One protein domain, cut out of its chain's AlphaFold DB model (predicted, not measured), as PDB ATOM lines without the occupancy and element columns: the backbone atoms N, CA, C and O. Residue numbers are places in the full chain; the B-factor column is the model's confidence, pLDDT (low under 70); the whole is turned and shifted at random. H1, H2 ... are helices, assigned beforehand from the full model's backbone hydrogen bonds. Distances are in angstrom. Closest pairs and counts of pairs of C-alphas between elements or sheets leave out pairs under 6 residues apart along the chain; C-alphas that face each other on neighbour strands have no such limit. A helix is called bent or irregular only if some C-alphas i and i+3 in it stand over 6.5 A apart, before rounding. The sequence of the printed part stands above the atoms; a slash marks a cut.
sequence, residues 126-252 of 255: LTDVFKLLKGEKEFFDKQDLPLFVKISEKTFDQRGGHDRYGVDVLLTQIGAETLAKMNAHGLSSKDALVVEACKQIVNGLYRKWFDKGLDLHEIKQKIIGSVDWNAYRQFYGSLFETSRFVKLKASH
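What this domain is: This is residues 126 to 252 of the 255 residues of an uncharacterized protein of Bremia lactucae (UniProt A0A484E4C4). A compact body of crossed helices is built round the long helix H5, which runs through its middle. H4 folds back along H5 as a helical hairpin, H2 crosses the first part of H5, and H1 lies on the far side of H2, packed on H2 and H3; at the other end H6 crosses H4, H7 is kinked, and residues 245 to 252, of which 245 to 251 belong to H7, stick out. The printed part has 127 residues with seven named helices, H1 to H7 in order along the chain, and no named strand; the class is all helix. The radius of gyration of the C-alphas is 14.8 A, and the C-alphas span 49 by 34 by 24 A.

Where its parts are: H7, the longest helix by residues, holds residues 229 to 251 and measures 26.7 A from C-alpha 229 at (173.460, 155.756, 160.195) to C-alpha 251 at (199.666, 159.441, 163.518). It has a kink of 74 degrees near residue 236 and is irregular, with C-alphas 235 and 238 7.9 A apart. H5, residues 192 to 211, measures 28.4 A. H4 is residues 176 to 187, 16.2 A, and H2 is residues 144 to 154, 15.6 A. The shorter helices are H6, residues 216 to 224, H3, residues 167 to 174, and H1, residues 126 to 133, which begins at C-alpha 126 at (171.214, 184.947, 162.718).

How they stand to each other: H5 is the hub, touching three helices. With residues 194 to 202 it touches H4, its hairpin partner, at a shallow tilt of 34 degrees, only just short of steep, opposite ways; the closest C-alphas, of Leu 187 and Val 195, are 4.6 A apart. H2 touches H5 at a steep tilt of 55 degrees, closest at Pro 146 and Ala 197, C-alphas 5.2 A apart. H3 and H5 only just touch, with 3 pairs of C-alphas within 8 A, closest at Val 167 and Ile 201, 6.1 A. H1 and H2 form a hairpin at 26 degrees, a shallow tilt, with the C-alphas of Leu 133 and Asp 144 closest at 5.5 A. H1 also touches H3, closest at the C-alphas of Thr 127 and Val 169, 5.9 A. H6 touches H4 about perpendicular, at 79 degrees, closest at the C-alphas of Ala 180 and Ile 223, 6.4 A. H7 touches no helix but is near H5. In H1 to H6 every O i to N i+4 pair is within hydrogen-bond range; in H7, 16 of 19 are.

The domain as a whole: The C-alphas of Glu 136 and His 252, the two farthest apart, are 51.0 A apart. The printed part has no cut. The link from H2 to H3, residues 155 to 166, is long. The mean pLDDT of the printed part is 70.2; residues under 70 include 135 to 143 and 222 to 252.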
ATOM      1  N   LEU A 126     171.708 186.198 163.308       82.12
ATOM      2  CA  LEU A 126     171.214 184.947 162.718       82.12
ATOM      3  C   LEU A 126     170.155 184.260 163.579       82.12
ATOM      4  O   LEU A 126     169.255 183.628 163.038       82.12
ATOM      5  N   THR A 127     170.217 184.419 164.900       84.12
ATOM      6  CA  THR A 127     169.176 183.936 165.810       84.12
ATOM      7  C   THR A 127     167.840 184.638 165.576       84.12
ATOM      8  O   THR A 127     166.802 183.984 165.619       84.12
ATOM      9  N   ASP A 128     167.839 185.938 165.282       81.00
ATOM     10  CA  ASP A 128     166.612 186.675 164.967       81.00
ATOM     11  C   ASP A 128     166.030 186.233 163.625       81.00
ATOM     12  O   ASP A 128     164.830 186.008 163.526       81.00
ATOM     13  N   VAL A 129     166.870 186.030 162.604       80.94
ATOM     14  CA  VAL A 129     166.407 185.460 161.325       80.94
ATOM     15  C   VAL A 129     165.880 184.052 161.506       80.94
ATOM     16  O   VAL A 129     164.828 183.747 160.963       80.94
ATOM     17  N   PHE A 130     166.544 183.218 162.304       83.44
ATOM     18  CA  PHE A 130     166.020 181.902 162.643       83.44
ATOM     19  C   PHE A 130     164.628 182.016 163.274       83.44
ATOM     20  O   PHE A 130     163.702 181.365 162.813       83.44
ATOM     21  N   LYS A 131     164.441 182.887 164.272       82.88
ATOM     22  CA  LYS A 131     163.138 183.099 164.925       82.88
ATOM     23  C   LYS A 131     162.062 183.620 163.969       82.88
ATOM     24  O   LYS A 131     160.909 183.237 164.106       82.88
ATOM     25  N   LEU A 132     162.431 184.476 163.018       77.81
ATOM     26  CA  LEU A 132     161.518 185.003 162.000       77.81
ATOM     27  C   LEU A 132     161.130 183.955 160.950       77.81
ATOM     28  O   LEU A 132     160.019 184.009 160.432       77.81
ATOM     29  N   LEU A 133     162.045 183.038 160.628       76.56
ATOM     30  CA  LEU A 133     161.856 181.972 159.640       76.56
ATOM     31  C   LEU A 133     161.192 180.725 160.228       76.56
ATOM     32  O   LEU A 133     160.490 180.011 159.531       76.56
ATOM     33  N   LYS A 134     161.396 180.439 161.515       70.94
ATOM     34  CA  LYS A 134     160.889 179.243 162.205       70.94
ATOM     35  C   LYS A 134     159.394 179.338 162.543       70.94
ATOM     36  O   LYS A 134     159.004 178.906 163.623       70.94
ATOM     37  N   GLY A 135     158.561 179.910 161.669       58.00
ATOM     38  CA  GLY A 135     157.103 179.904 161.841       58.00
ATOM     39  C   GLY A 135     156.593 178.514 162.249       58.00
ATOM     40  O   GLY A 135     157.207 177.511 161.892       58.00
ATOM     41  N   GLU A 136     155.514 178.471 163.040       48.19
ATOM     42  CA  GLU A 136     155.175 177.440 164.045       48.19
ATOM     43  C   GLU A 136     155.347 175.944 163.705       48.19
ATOM     44  O   GLU A 136     155.309 175.148 164.643       48.19
ATOM     45  N   LYS A 137     155.540 175.501 162.452       52.47
ATOM     46  CA  LYS A 137     155.595 174.061 162.140       52.47
ATOM     47  C   LYS A 137     156.691 173.571 161.186       52.47
ATOM     48  O   LYS A 137     157.056 172.407 161.315       52.47
ATOM     49  N   GLU A 138     157.287 174.381 160.306       63.06
ATOM     50  CA  GLU A 138     158.037 173.808 159.167       63.06
ATOM     51  C   GLU A 138     159.292 174.605 158.738       63.06
ATOM     52  O   GLU A 138     159.499 174.922 157.576       63.06
ATOM     53  N   PHE A 139     160.222 174.887 159.659       69.38
ATOM     54  CA  PHE A 139     161.489 175.573 159.317       69.38
ATOM     55  C   PHE A 139     162.337 174.850 158.240       69.38
ATOM     56  O   PHE A 139     163.156 175.473 157.569       69.38
ATOM     57  N   PHE A 140     162.158 173.533 158.083       64.12
ATOM     58  CA  PHE A 140     162.851 172.716 157.077       64.12
ATOM     59  C   PHE A 140     162.091 172.590 155.753       64.12
ATOM     60  O   PHE A 140     162.540 171.873 154.855       64.12
ATOM     61  N   ASP A 141     160.980 173.308 155.607       62.84
ATOM     62  CA  ASP A 141     160.251 173.363 154.353       62.84
ATOM     63  C   ASP A 141     160.954 174.219 153.306       62.84
ATOM     64  O   ASP A 141     161.955 174.899 153.551       62.84
ATOM     65  N   LYS A 142     160.415 174.138 152.087       62.47
ATOM     66  CA  LYS A 142     161.044 174.538 150.821       62.47
ATOM     67  C   LYS A 142     161.644 175.940 150.777       62.47
ATOM     68  O   LYS A 142     162.447 176.212 149.888       62.47
ATOM     69  N   GLN A 143     161.261 176.838 151.679       65.50
ATOM     70  CA  GLN A 143     161.664 178.239 151.622       65.50
ATOM     71  C   GLN A 143     162.537 178.663 152.811       65.50
ATOM     72  O   GLN A 143     163.546 179.337 152.615       65.50
ATOM     73  N   ASP A 144     162.247 178.231 154.030       77.88
ATOM     74  CA  ASP A 144     162.881 178.843 155.201       77.88
ATOM     75  C   ASP A 144     164.319 178.361 155.431       77.88
ATOM     76  O   ASP A 144     165.217 179.175 155.677       77.88
ATOM     77  N   LEU A 145     164.589 177.066 155.236       81.81
ATOM     78  CA  LEU A 145     165.931 176.508 155.419       81.81
ATOM     79  C   LEU A 145     166.941 177.010 154.379       81.81
ATOM     80  O   LEU A 145     168.006 177.495 154.782       81.81
ATOM     81  N   PRO A 146     166.659 176.968 153.058       81.69
ATOM     82  CA  PRO A 146     167.590 177.524 152.082       81.69
ATOM     83  C   PRO A 146     167.824 179.022 152.303       81.69
ATOM     84  O   PRO A 146     168.926 179.513 152.053       81.69
ATOM     85  N   LEU A 147     166.821 179.754 152.811       80.00
ATOM     86  CA  LEU A 147     166.925 181.195 153.063       80.00
ATOM     87  C   LEU A 147     167.859 181.467 154.224       80.00
ATOM     88  O   LEU A 147     168.780 182.277 154.101       80.00
ATOM     89  N   PHE A 148     167.655 180.740 155.317       84.81
ATOM     90  CA  PHE A 148     168.506 180.796 156.489       84.81
ATOM     91  C   PHE A 148     169.969 180.519 156.133       84.81
ATOM     92  O   PHE A 148     170.844 181.334 156.432       84.81
ATOM     93  N   VAL A 149     170.236 179.408 155.437       85.44
ATOM     94  CA  VAL A 149     171.599 179.008 155.063       85.44
ATOM     95  C   VAL A 149     172.239 180.065 154.165       85.44
ATOM     96  O   VAL A 149     173.385 180.455 154.389       85.44
ATOM     97  N   LYS A 150     171.493 180.617 153.202       82.19
ATOM     98  CA  LYS A 150     172.022 181.652 152.309       82.19
ATOM     99  C   LYS A 150     172.365 182.950 153.028       82.19
ATOM    100  O   LYS A 150     173.401 183.553 152.737       82.19
ATOM    101  N   ILE A 151     171.508 183.380 153.951       80.19
ATOM    102  CA  ILE A 151     171.766 184.544 154.803       80.19
ATOM    103  C   ILE A 151     173.000 184.275 155.670       80.19
ATOM    104  O   ILE A 151     173.877 185.133 155.779       80.19
ATOM    105  N   SER A 152     173.125 183.072 156.227       84.06
ATOM    106  CA  SER A 152     174.293 182.685 157.015       84.06
ATOM    107  C   SER A 152     175.594 182.753 156.217       84.06
ATOM    108  O   SER A 152     176.564 183.343 156.699       84.06
ATOM    109  N   GLU A 153     175.620 182.214 154.996       82.06
ATOM    110  CA  GLU A 153     176.814 182.241 154.148       82.06
ATOM    111  C   GLU A 153     177.238 183.668 153.803       82.06
ATOM    112  O   GLU A 153     178.414 184.008 153.886       82.06
ATOM    113  N   LYS A 154     176.285 184.522 153.422       75.94
ATOM    114  CA  LYS A 154     176.588 185.906 153.039       75.94
ATOM    115  C   LYS A 154     177.089 186.750 154.202       75.94
ATOM    116  O   LYS A 154     177.816 187.716 153.999       75.94
ATOM    117  N   THR A 155     176.672 186.401 155.410       71.94
ATOM    118  CA  THR A 155     177.036 187.117 156.633       71.94
ATOM    119  C   THR A 155     178.249 186.491 157.313       71.94
ATOM    120  O   THR A 155     178.655 186.961 158.368       71.94
ATOM    121  N   PHE A 156     178.844 185.446 156.728       79.44
ATOM    122  CA  PHE A 156     179.969 184.711 157.297       79.44
ATOM    123  C   PHE A 156     181.162 185.619 157.611       79.44
ATOM    124  O   PHE A 156     181.594 185.678 158.760       79.44
ATOM    125  N   ASP A 157     181.632 186.393 156.630       75.31
ATOM    126  CA  ASP A 157     182.780 187.291 156.815       75.31
ATOM    127  C   ASP A 157     182.464 188.409 157.820       75.31
ATOM    128  O   ASP A 157     183.282 188.754 158.670       75.31
ATOM    129  N   GLN A 158     181.230 188.923 157.790       72.56
ATOM    130  CA  GLN A 158     180.750 189.951 158.722       72.56
ATOM    131  C   GLN A 158     180.653 189.439 160.168       72.56
ATOM    132  O   GLN A 158     180.766 190.222 161.108       72.56
ATOM    133  N   ARG A 159     180.471 188.126 160.353       75.25
ATOM    134  CA  ARG A 159     180.455 187.434 161.652       75.25
ATOM    135  C   ARG A 159     181.839 186.933 162.081       75.25
ATOM    136  O   ARG A 159     181.936 186.080 162.959       75.25
ATOM    137  N   GLY A 160     182.907 187.445 161.466       73.06
ATOM    138  CA  GLY A 160     184.281 187.083 161.810       73.06
ATOM    139  C   GLY A 160     184.731 185.734 161.248       73.06
ATOM    140  O   GLY A 160     185.684 185.161 161.758       73.06
ATOM    141  N   GLY A 161     184.060 185.207 160.219       75.06
ATOM    142  CA  GLY A 161     184.463 183.955 159.577       75.06
ATOM    143  C   GLY A 161     184.171 182.707 160.414       75.06
ATOM    144  O   GLY A 161     184.815 181.672 160.235       75.06
ATOM    145  N   HIS A 162     183.184 182.777 161.310       72.00
ATOM    146  CA  HIS A 162     182.731 181.641 162.107       72.00
ATOM    147  C   HIS A 162     181.345 181.158 161.666       72.00
ATOM    148  O   HIS A 162     180.473 181.951 161.311       72.00
ATOM    149  N   ASP A 163     181.149 179.836 161.698       80.00
ATOM    150  CA  ASP A 163     179.868 179.173 161.434       80.00
ATOM    151  C   ASP A 163     179.203 179.579 160.104       80.00
ATOM    152  O   ASP A 163     178.175 180.258 160.064       80.00
ATOM    153  N   ARG A 164     179.797 179.158 158.982       82.12
ATOM    154  CA  ARG A 164     179.357 179.532 157.626       82.12
ATOM    155  C   ARG A 164     177.889 179.229 157.336       82.12
ATOM    156  O   ARG A 164     177.233 180.028 156.674       82.12
ATOM    157  N   TYR A 165     177.363 178.124 157.850       85.94
ATOM    158  CA  TYR A 165     176.020 177.639 157.513       85.94
ATOM    159  C   TYR A 165     174.987 177.839 158.634       85.94
ATOM    160  O   TYR A 165     173.854 177.386 158.501       85.94
ATOM    161  N   GLY A 166     175.350 178.534 159.716       86.88
ATOM    162  CA  GLY A 166     174.428 178.886 160.796       86.88
ATOM    163  C   GLY A 166     174.148 177.707 161.726       86.88
ATOM    164  O   GLY A 166     173.144 177.692 162.436       86.88
ATOM    165  N   VAL A 167     175.024 176.703 161.705       87.69
ATOM    166  CA  VAL A 167     174.950 175.466 162.480       87.69
ATOM    167  C   VAL A 167     174.930 175.756 163.973       87.69
ATOM    168  O   VAL A 167     174.243 175.056 164.709       87.69
ATOM    169  N   ASP A 168     175.612 176.796 164.440       87.38
ATOM    170  CA  ASP A 168     175.675 177.131 165.862       87.38
ATOM    171  C   ASP A 168     174.325 177.626 166.351       87.38
ATOM    172  O   ASP A 168     173.855 177.224 167.416       87.38
ATOM    173  N   VAL A 169     173.667 178.441 165.530       87.69
ATOM    174  CA  VAL A 169     172.307 178.900 165.798       87.69
ATOM    175  C   VAL A 169     171.344 177.720 165.770       87.69
ATOM    176  O   VAL A 169     170.571 177.566 166.711       87.69
ATOM    177  N   LEU A 170     171.424 176.846 164.764       86.75
ATOM    178  CA  LEU A 170     170.555 175.669 164.673       86.75
ATOM    179  C   LEU A 170     170.743 174.728 165.873       86.75
ATOM    180  O   LEU A 170     169.771 174.365 166.532       86.75
ATOM    181  N   LEU A 171     171.984 174.403 166.229       84.50
ATOM    182  CA  LEU A 171     172.294 173.579 167.398       84.50
ATOM    183  C   LEU A 171     171.766 174.197 168.693       84.50
ATOM    184  O   LEU A 171     171.212 173.481 169.522       84.50
ATOM    185  N   THR A 172     171.907 175.513 168.859       86.06
ATOM    186  CA  THR A 172     171.449 176.219 170.064       86.06
ATOM    187  C   THR A 172     169.925 176.282 170.146       86.06
ATOM    188  O   THR A 172     169.365 176.208 171.234       86.06
ATOM    189  N   GLN A 173     169.238 176.444 169.013       85.44
ATOM    190  CA  GLN A 173     167.799 176.718 168.992       85.44
ATOM    191  C   GLN A 173     166.916 175.470 168.913       85.44
ATOM    192  O   GLN A 173     165.772 175.517 169.370       85.44
ATOM    193  N   ILE A 174     167.392 174.384 168.299       82.81
ATOM    194  CA  ILE A 174     166.610 173.143 168.140       82.81
ATOM    195  C   ILE A 174     167.322 171.892 168.661       82.81
ATOM    196  O   ILE A 174     166.681 170.853 168.802       82.81
ATOM    197  N   GLY A 175     168.607 171.982 169.008       81.25
ATOM    198  CA  GLY A 175     169.384 170.853 169.512       81.25
ATOM    199  C   GLY A 175     169.928 169.944 168.407       81.25
ATOM    200  O   GLY A 175     169.438 169.926 167.278       81.25
ATOM    201  N   ALA A 176     170.968 169.175 168.741       77.69
ATOM    202  CA  ALA A 176     171.666 168.302 167.795       77.69
ATOM    203  C   ALA A 176     170.787 167.161 167.261       77.69
ATOM    204  O   ALA A 176     170.808 166.884 166.065       77.69
ATOM    205  N   GLU A 177     169.994 166.534 168.132       75.81
ATOM    206  CA  GLU A 177     169.128 165.409 167.765       75.81
ATOM    207  C   GLU A 177     168.025 165.842 166.789       75.81
ATOM    208  O   GLU A 177     167.867 165.265 165.715       75.81
ATOM    209  N   THR A 178     167.301 166.915 167.118       78.19
ATOM    210  CA  THR A 178     166.252 167.473 166.252       78.19
ATOM    211  C   THR A 178     166.826 167.929 164.917       78.19
ATOM    212  O   THR A 178     166.262 167.629 163.869       78.19
ATOM    213  N   LEU A 179     167.982 168.600 164.930       81.31
ATOM    214  CA  LEU A 179     168.672 169.032 163.716       81.31
ATOM    215  C   LEU A 179     169.070 167.844 162.826       81.31
ATOM    216  O   LEU A 179     168.937 167.930 161.606       81.31
ATOM    217  N   ALA A 180     169.516 166.730 163.410       76.81
ATOM    218  CA  ALA A 180     169.825 165.512 162.666       76.81
ATOM    219  C   ALA A 180     168.567 164.900 162.024       76.81
ATOM    220  O   ALA A 180     168.582 164.632 160.820       76.81
ATOM    221  N   LYS A 181     167.466 164.754 162.781       75.19
ATOM    222  CA  LYS A 181     166.168 164.267 162.263       75.19
ATOM    223  C   LYS A 181     165.657 165.135 161.114       75.19
ATOM    224  O   LYS A 181     165.299 164.626 160.054       75.19
ATOM    225  N   MET A 182     165.654 166.452 161.309       75.19
ATOM    226  CA  MET A 182     165.150 167.404 160.321       75.19
ATOM    227  C   MET A 182     166.030 167.456 159.066       75.19
ATOM    228  O   MET A 182     165.503 167.520 157.957       75.19
ATOM    229  N   ASN A 183     167.355 167.333 159.205       79.00
ATOM    230  CA  ASN A 183     168.245 167.182 158.053       79.00
ATOM    231  C   ASN A 183     167.989 165.878 157.293       79.00
ATOM    232  O   ASN A 183     167.956 165.906 156.069       79.00
ATOM    233  N   ALA A 184     167.788 164.747 157.974       75.50
ATOM    234  CA  ALA A 184     167.479 163.478 157.309       75.50
ATOM    235  C   ALA A 184     166.179 163.566 156.490       75.50
ATOM    236  O   ALA A 184     166.130 163.128 155.337       75.50
ATOM    237  N   HIS A 185     165.156 164.214 157.053       77.38
ATOM    238  CA  HIS A 185     163.906 164.499 156.354       77.38
ATOM    239  C   HIS A 185     164.121 165.421 155.139       77.38
ATOM    240  O   HIS A 185     163.714 165.086 154.028       77.38
ATOM    241  N   GLY A 186     164.823 166.545 155.314       76.25
ATOM    242  CA  GLY A 186     165.094 167.503 154.237       76.25
ATOM    243  C   GLY A 186     165.950 166.933 153.097       76.25
ATOM    244  O   GLY A 186     165.730 167.272 151.936       76.25
ATOM    245  N   LEU A 187     166.859 165.997 153.385       74.19
ATOM    246  CA  LEU A 187     167.636 165.273 152.366       74.19
ATOM    247  C   LEU A 187     166.783 164.331 151.511       74.19
ATOM    248  O   LEU A 187     167.158 164.037 150.380       74.19
ATOM    249  N   SER A 188     165.642 163.885 152.035       75.31
ATOM    250  CA  SER A 188     164.673 163.055 151.311       75.31
ATOM    251  C   SER A 188     163.667 163.898 150.511       75.31
ATOM    252  O   SER A 188     162.769 163.359 149.863       75.31
ATOM    253  N   SER A 189     163.798 165.228 150.551       76.19
ATOM    254  CA  SER A 189     162.932 166.153 149.823       76.19
ATOM    255  C   SER A 189     163.126 166.043 148.311       76.19
ATOM    256  O   SER A 189     164.233 165.870 147.805       76.19
ATOM    257  N   LYS A 190     162.036 166.235 147.559       76.50
ATOM    258  CA  LYS A 190     162.074 166.381 146.092       76.50
ATOM    259  C   LYS A 190     162.598 167.755 145.645       76.50
ATOM    260  O   LYS A 190     162.789 167.977 144.453       76.50
ATOM    261  N   ASP A 191     162.780 168.693 146.578       75.12
ATOM    262  CA  ASP A 191     163.287 170.034 146.292       75.12
ATOM    263  C   ASP A 191     164.815 170.085 146.403       75.12
ATOM    264  O   ASP A 191     165.385 169.981 147.490       75.12
ATOM    265  N   ALA A 192     165.480 170.299 145.267       74.56
ATOM    266  CA  ALA A 192     166.936 170.360 145.194       74.56
ATOM    267  C   ALA A 192     167.549 171.466 146.072       74.56
ATOM    268  O   ALA A 192     168.677 171.309 146.536       74.56
ATOM    269  N   LEU A 193     166.834 172.571 146.321       76.88
ATOM    270  CA  LEU A 193     167.333 173.658 147.170       76.88
ATOM    271  C   LEU A 193     167.357 173.256 148.644       76.88
ATOM    272  O   LEU A 193     168.312 173.580 149.346       76.88
ATOM    273  N   VAL A 194     166.336 172.526 149.097       77.38
ATOM    274  CA  VAL A 194     166.274 171.987 150.463       77.38
ATOM    275  C   VAL A 194     167.369 170.953 150.664       77.38
ATOM    276  O   VAL A 194     168.115 171.034 151.636       77.38
ATOM    277  N   VAL A 195     167.522 170.032 149.710       76.06
ATOM    278  CA  VAL A 195     168.562 168.998 149.761       76.06
ATOM    279  C   VAL A 195     169.953 169.629 149.844       76.06
ATOM    280  O   VAL A 195     170.770 169.216 150.665       76.06
ATOM    281  N   GLU A 196     170.229 170.652 149.033       78.25
ATOM    282  CA  GLU A 196     171.513 171.357 149.049       78.25
ATOM    283  C   GLU A 196     171.746 172.116 150.366       78.25
ATOM    284  O   GLU A 196     172.826 172.023 150.949       78.25
ATOM    285  N   ALA A 197     170.729 172.806 150.890       81.50
ATOM    286  CA  ALA A 197     170.811 173.480 152.184       81.50
ATOM    287  C   ALA A 197     171.089 172.488 153.330       81.50
ATOM    288  O   ALA A 197     171.972 172.726 154.155       81.50
ATOM    289  N   CYS A 198     170.410 171.336 153.346       81.62
ATOM    290  CA  CYS A 198     170.661 170.268 154.313       81.62
ATOM    291  C   CYS A 198     172.085 169.708 154.204       81.62
ATOM    292  O   CYS A 198     172.749 169.531 155.227       81.62
ATOM    293  N   LYS A 199     172.600 169.480 152.987       77.06
ATOM    294  CA  LYS A 199     173.993 169.041 152.778       77.06
ATOM    295  C   LYS A 199     174.997 170.038 153.352       77.06
ATOM    296  O   LYS A 199     175.963 169.633 153.997       77.06
ATOM    297  N   GLN A 200     174.763 171.334 153.153       82.62
ATOM    298  CA  GLN A 200     175.620 172.398 153.679       82.62
ATOM    299  C   GLN A 200     175.617 172.432 155.211       82.62
ATOM    300  O   GLN A 200     176.682 172.490 155.826       82.62
ATOM    301  N   ILE A 201     174.444 172.312 155.835       85.38
ATOM    302  CA  ILE A 201     174.317 172.230 157.297       85.38
ATOM    303  C   ILE A 201     175.056 171.007 157.836       85.38
ATOM    304  O   ILE A 201     175.796 171.122 158.812       85.38
ATOM    305  N   VAL A 202     174.895 169.844 157.200       78.06
ATOM    306  CA  VAL A 202     175.591 168.628 157.625       78.06
ATOM    307  C   VAL A 202     177.107 168.767 157.477       78.06
ATOM    308  O   VAL A 202     177.840 168.426 158.402       78.06
ATOM    309  N   ASN A 203     177.597 169.335 156.376       75.69
ATOM    310  CA  ASN A 203     179.024 169.614 156.216       75.69
ATOM    311  C   ASN A 203     179.546 170.556 157.323       75.69
ATOM    312  O   ASN A 203     180.590 170.309 157.926       75.69
ATOM    313  N   GLY A 204     178.780 171.599 157.662       79.56
ATOM    314  CA  GLY A 204     179.103 172.495 158.774       79.56
ATOM    315  C   GLY A 204     179.133 171.792 160.137       79.56
ATOM    316  O   GLY A 204     180.048 172.036 160.923       79.56
ATOM    317  N   LEU A 205     178.179 170.892 160.402       80.25
ATOM    318  CA  LEU A 205     178.138 170.064 161.614       80.25
ATOM    319  C   LEU A 205     179.382 169.189 161.738       80.25
ATOM    320  O   LEU A 205     180.025 169.193 162.786       80.25
ATOM    321  N   TYR A 206     179.750 168.492 160.664       73.75
ATOM    322  CA  TYR A 206     180.941 167.650 160.660       73.75
ATOM    323  C   TYR A 206     182.203 168.442 160.897       73.75
ATOM    324  O   TYR A 206     182.972 168.087 161.784       73.75
ATOM    325  N   ARG A 207     182.401 169.530 160.148       74.56
ATOM    326  CA  ARG A 207     183.566 170.389 160.328       74.56
ATOM    327  C   ARG A 207     183.679 170.842 161.781       74.56
ATOM    328  O   ARG A 207     184.731 170.687 162.381       74.56
ATOM    329  N   LYS A 208     182.571 171.285 162.378       77.00
ATOM    330  CA  LYS A 208     182.537 171.690 163.785       77.00
ATOM    331  C   LYS A 208     182.869 170.551 164.750       77.00
ATOM    332  O   LYS A 208     183.519 170.794 165.763       77.00
ATOM    333  N   TRP A 209     182.402 169.332 164.501       76.19
ATOM    334  CA  TRP A 209     182.729 168.194 165.362       76.19
ATOM    335  C   TRP A 209     184.187 167.757 165.219       76.19
ATOM    336  O   TRP A 209     184.831 167.497 166.234       76.19
ATOM    337  N   PHE A 210     184.731 167.768 164.003       71.06
ATOM    338  CA  PHE A 210     186.149 167.506 163.764       71.06
ATOM    339  C   PHE A 210     187.052 168.572 164.384       71.06
ATOM    340  O   PHE A 210     188.027 168.216 165.040       71.06
ATOM    341  N   ASP A 211     186.693 169.853 164.272       74.00
ATOM    342  CA  ASP A 211     187.411 170.958 164.925       74.00
ATOM    343  C   ASP A 211     187.399 170.812 166.462       74.00
ATOM    344  O   ASP A 211     188.302 171.284 167.147       74.00
ATOM    345  N   LYS A 212     186.396 170.115 167.019       75.44
ATOM    346  CA  LYS A 212     186.310 169.757 168.446       75.44
ATOM    347  C   LYS A 212     187.055 168.470 168.817       75.44
ATOM    348  O   LYS A 212     186.981 168.051 169.967       75.44
ATOM    349  N   GLY A 213     187.735 167.833 167.869       73.38
ATOM    350  CA  GLY A 213     188.486 166.598 168.086       73.38
ATOM    351  C   GLY A 213     187.634 165.331 168.190       73.38
ATOM    352  O   GLY A 213     188.209 164.262 168.396       73.38
ATOM    353  N   LEU A 214     186.311 165.429 168.002       72.81
ATOM    354  CA  LEU A 214     185.406 164.285 168.115       72.81
ATOM    355  C   LEU A 214     185.752 163.231 167.061       72.81
ATOM    356  O   LEU A 214     186.009 163.544 165.892       72.81
ATOM    357  N   ASP A 215     185.764 161.970 167.470       67.69
ATOM    358  CA  ASP A 215     185.956 160.856 166.556       67.69
ATOM    359  C   ASP A 215     184.640 160.396 165.904       67.69
ATOM    360  O   ASP A 215     183.534 160.839 166.225       67.69
ATOM    361  N   LEU A 216     184.757 159.492 164.932       67.00
ATOM    362  CA  LEU A 216     183.602 158.979 164.197       67.00
ATOM    363  C   LEU A 216     182.617 158.226 165.087       67.00
ATOM    364  O   LEU A 216     181.434 158.197 164.759       67.00
ATOM    365  N   HIS A 217     183.089 157.595 166.164       68.19
ATOM    366  CA  HIS A 217     182.264 156.845 167.099       68.19
ATOM    367  C   HIS A 217     181.444 157.795 167.978       68.19
ATOM    368  O   HIS A 217     180.238 157.603 168.128       68.19
ATOM    369  N   GLU A 218     182.055 158.864 168.475       71.62
ATOM    370  CA  GLU A 218     181.393 159.918 169.245       71.62
ATOM    371  C   GLU A 218     180.382 160.688 168.389       71.62
ATOM    372  O   GLU A 218     179.251 160.927 168.816       71.62
ATOM    373  N   ILE A 219     180.744 161.009 167.143       69.81
ATOM    374  CA  ILE A 219     179.827 161.601 166.161       69.81
ATOM    375  C   ILE A 219     178.657 160.646 165.893       69.81
ATOM    376  O   ILE A 219     177.503 161.073 165.908       69.81
ATOM    377  N   LYS A 220     178.937 159.345 165.725       66.00
ATOM    378  CA  LYS A 220     177.919 158.288 165.636       66.00
ATOM    379  C   LYS A 220     176.942 158.401 166.799       66.00
ATOM    380  O   LYS A 220     175.746 158.508 166.569       66.00
ATOM    381  N   GLN A 221     177.434 158.405 168.037       70.50
ATOM    382  CA  GLN A 221     176.591 158.429 169.233       70.50
ATOM    383  C   GLN A 221     175.744 159.705 169.331       70.50
ATOM    384  O   GLN A 221     174.601 159.644 169.778       70.50
ATOM    385  N   LYS A 222     176.250 160.849 168.854       66.69
ATOM    386  CA  LYS A 222     175.489 162.109 168.802       66.69
ATOM    387  C   LYS A 222     174.353 162.106 167.771       66.69
ATOM    388  O   LYS A 222     173.438 162.913 167.903       66.69
ATOM    389  N   ILE A 223     174.404 161.226 166.769       63.94
ATOM    390  CA  ILE A 223     173.456 161.182 165.641       63.94
ATOM    391  C   ILE A 223     172.510 159.970 165.731       63.94
ATOM    392  O   ILE A 223     171.326 160.064 165.405       63.94
ATOM    393  N   ILE A 224     173.009 158.833 166.222       52.56
ATOM    394  CA  ILE A 224     172.346 157.518 166.184       52.56
ATOM    395  C   ILE A 224     171.130 157.377 167.083       52.56
ATOM    396  O   ILE A 224     170.330 156.477 166.855       52.56
ATOM    397  N   GLY A 225     170.890 158.298 168.014       52.19
ATOM    398  CA  GLY A 225     169.617 158.306 168.736       52.19
ATOM    399  C   GLY A 225     168.386 158.447 167.824       52.19
ATOM    400  O   GLY A 225     167.268 158.302 168.303       52.19
ATOM    401  N   SER A 226     168.557 158.766 166.529       51.56
ATOM    402  CA  SER A 226     167.448 159.304 165.741       51.56
ATOM    403  C   SER A 226     167.478 159.190 164.210       51.56
ATOM    404  O   SER A 226     166.470 159.515 163.584       51.56
ATOM    405  N   VAL A 227     168.579 158.760 163.585       56.44
ATOM    406  CA  VAL A 227     168.709 158.714 162.115       56.44
ATOM    407  C   VAL A 227     169.409 157.424 161.691       56.44
ATOM    408  O   VAL A 227     170.358 156.998 162.349       56.44
ATOM    409  N   ASP A 228     168.966 156.819 160.583       62.81
ATOM    410  CA  ASP A 228     169.645 155.671 159.975       62.81
ATOM    411  C   ASP A 228     171.085 156.047 159.593       62.81
ATOM    412  O   ASP A 228     171.349 156.773 158.629       62.81
ATOM    413  N   TRP A 229     172.032 155.537 160.381       60.59
ATOM    414  CA  TRP A 229     173.460 155.756 160.195       60.59
ATOM    415  C   TRP A 229     173.959 155.267 158.838       60.59
ATOM    416  O   TRP A 229     174.919 155.828 158.322       60.59
ATOM    417  N   ASN A 230     173.342 154.246 158.242       61.28
ATOM    418  CA  ASN A 230     173.772 153.731 156.947       61.28
ATOM    419  C   ASN A 230     173.371 154.678 155.818       61.28
ATOM    420  O   ASN A 230     174.215 154.985 154.977       61.28
ATOM    421  N   ALA A 231     172.151 155.221 155.850       58.25
ATOM    422  CA  ALA A 231     171.733 156.287 154.941       58.25
ATOM    423  C   ALA A 231     172.611 157.534 155.125       58.25
ATOM    424  O   ALA A 231     173.148 158.087 154.166       58.25
ATOM    425  N   TYR A 232     172.856 157.928 156.375       59.34
ATOM    426  CA  TYR A 232     173.715 159.063 156.697       59.34
ATOM    427  C   TYR A 232     175.164 158.839 156.216       59.34
ATOM    428  O   TYR A 232     175.756 159.694 155.562       59.34
ATOM    429  N   ARG A 233     175.733 157.651 156.430       61.44
ATOM    430  CA  ARG A 233     177.074 157.280 155.958       61.44
ATOM    431  C   ARG A 233     177.153 157.157 154.439       61.44
ATOM    432  O   ARG A 233     178.182 157.519 153.891       61.44
ATOM    433  N   GLN A 234     176.130 156.673 153.742       59.28
ATOM    434  CA  GLN A 234     176.149 156.615 152.275       59.28
ATOM    435  C   GLN A 234     176.192 158.013 151.651       59.28
ATOM    436  O   GLN A 234     176.930 158.229 150.693       59.28
ATOM    437  N   PHE A 235     175.473 158.980 152.227       54.41
ATOM    438  CA  PHE A 235     175.500 160.364 151.748       54.41
ATOM    439  C   PHE A 235     176.776 161.126 152.133       54.41
ATOM    440  O   PHE A 235     177.197 162.012 151.391       54.41
ATOM    441  N   TYR A 236     177.402 160.785 153.264       56.41
ATOM    442  CA  TYR A 236     178.532 161.537 153.828       56.41
ATOM    443  C   TYR A 236     179.853 160.753 153.901       56.41
ATOM    444  O   TYR A 236     180.851 161.263 154.406       56.41
ATOM    445  N   GLY A 237     179.895 159.530 153.372       51.81
ATOM    446  CA  GLY A 237     181.038 158.610 153.423       51.81
ATOM    447  C   GLY A 237     182.323 159.206 152.859       51.81
ATOM    448  O   GLY A 237     183.383 159.058 153.461       51.81
ATOM    449  N   SER A 238     182.218 159.983 151.780       52.59
ATOM    450  CA  SER A 238     183.356 160.676 151.165       52.59
ATOM    451  C   SER A 238     183.949 161.789 152.047       52.59
ATOM    452  O   SER A 238     185.163 162.013 152.026       52.59
ATOM    453  N   LEU A 239     183.132 162.455 152.877       50.84
ATOM    454  CA  LEU A 239     183.605 163.434 153.873       50.84
ATOM    455  C   LEU A 239     184.334 162.743 155.038       50.84
ATOM    456  O   LEU A 239     185.265 163.295 155.627       50.84
ATOM    457  N   PHE A 240     183.939 161.512 155.365       51.94
ATOM    458  CA  PHE A 240     184.591 160.721 156.407       51.94
ATOM    459  C   PHE A 240     185.923 160.118 155.960       51.94
ATOM    460  O   PHE A 240     186.869 160.076 156.749       51.94
ATOM    461  N   GLU A 241     186.021 159.676 154.708       49.09
ATOM    462  CA  GLU A 241     187.259 159.123 154.150       49.09
ATOM    463  C   GLU A 241     188.358 160.186 154.076       49.09
ATOM    464  O   GLU A 241     189.461 159.951 154.564       49.09
ATOM    465  N   THR A 242     188.037 161.394 153.605       44.94
ATOM    466  CA  THR A 242     188.973 162.536 153.572       44.94
ATOM    467  C   THR A 242     189.480 162.942 154.961       44.94
ATOM    468  O   THR A 242     190.664 163.236 155.124       44.94
ATOM    469  N   SER A 243     188.632 162.871 155.988       42.38
ATOM    470  CA  SER A 243     189.008 163.181 157.377       42.38
ATOM    471  C   SER A 243     189.913 162.110 158.009       42.38
ATOM    472  O   SER A 243     190.781 162.419 158.828       42.38
ATOM    473  N   ARG A 244     189.767 160.842 157.593       43.94
ATOM    474  CA  ARG A 244     190.656 159.739 157.997       43.94
ATOM    475  C   ARG A 244     192.086 159.945 157.498       43.94
ATOM    476  O   ARG A 244     193.015 159.656 158.244       43.94
ATOM    477  N   PHE A 245     192.268 160.493 156.296       36.41
ATOM    478  CA  PHE A 245     193.599 160.786 155.748       36.41
ATOM    479  C   PHE A 245     194.332 161.899 156.509       36.41
ATOM    480  O   PHE A 245     195.552 161.835 156.642       36.41
ATOM    481  N   VAL A 246     193.608 162.876 157.068       42.25
ATOM    482  CA  VAL A 246     194.208 163.941 157.892       42.25
ATOM    483  C   VAL A 246     194.682 163.397 159.245       42.25
ATOM    484  O   VAL A 246     195.782 163.728 159.677       42.25
ATOM    485  N   LYS A 247     193.910 162.504 159.886       42.41
ATOM    486  CA  LYS A 247     194.333 161.850 161.142       42.41
ATOM    487  C   LYS A 247     195.451 160.818 160.926       42.41
ATOM    488  O   LYS A 247     196.375 160.784 161.727       42.41
ATOM    489  N   LEU A 248     195.422 160.039 159.839       35.38
ATOM    490  CA  LEU A 248     196.464 159.042 159.540       35.38
ATOM    491  C   LEU A 248     197.828 159.673 159.216       35.38
ATOM    492  O   LEU A 248     198.840 159.164 159.683       35.38
ATOM    493  N   LYS A 249     197.867 160.813 158.508       36.31
ATOM    494  CA  LYS A 249     199.117 161.576 158.315       36.31
ATOM    495  C   LYS A 249     199.675 162.166 159.613       36.31
ATOM    496  O   LYS A 249     200.876 162.378 159.704       36.31
ATOM    497  N   ALA A 250     198.821 162.441 160.601       44.09
ATOM    498  CA  ALA A 250     199.252 162.945 161.902       44.09
ATOM    499  C   ALA A 250     199.740 161.831 162.850       44.09
ATOM    500  O   ALA A 250     200.527 162.111 163.747       44.09
ATOM    501  N   SER A 251     199.291 160.581 162.665       35.06
ATOM    502  CA  SER A 251     199.666 159.441 163.518       35.06
ATOM    503  C   SER A 251     200.778 158.553 162.952       35.06
ATOM    504  O   SER A 251     201.387 157.802 163.709       35.06
ATOM    505  N   HIS A 252     201.059 158.628 161.650       35.69
ATOM    506  CA  HIS A 252     202.208 157.979 161.018       35.69
ATOM    507  C   HIS A 252     202.921 158.985 160.105       35.69
ATOM    508  O   HIS A 252     202.531 159.124 158.941       35.69
TER     509      HIS A 252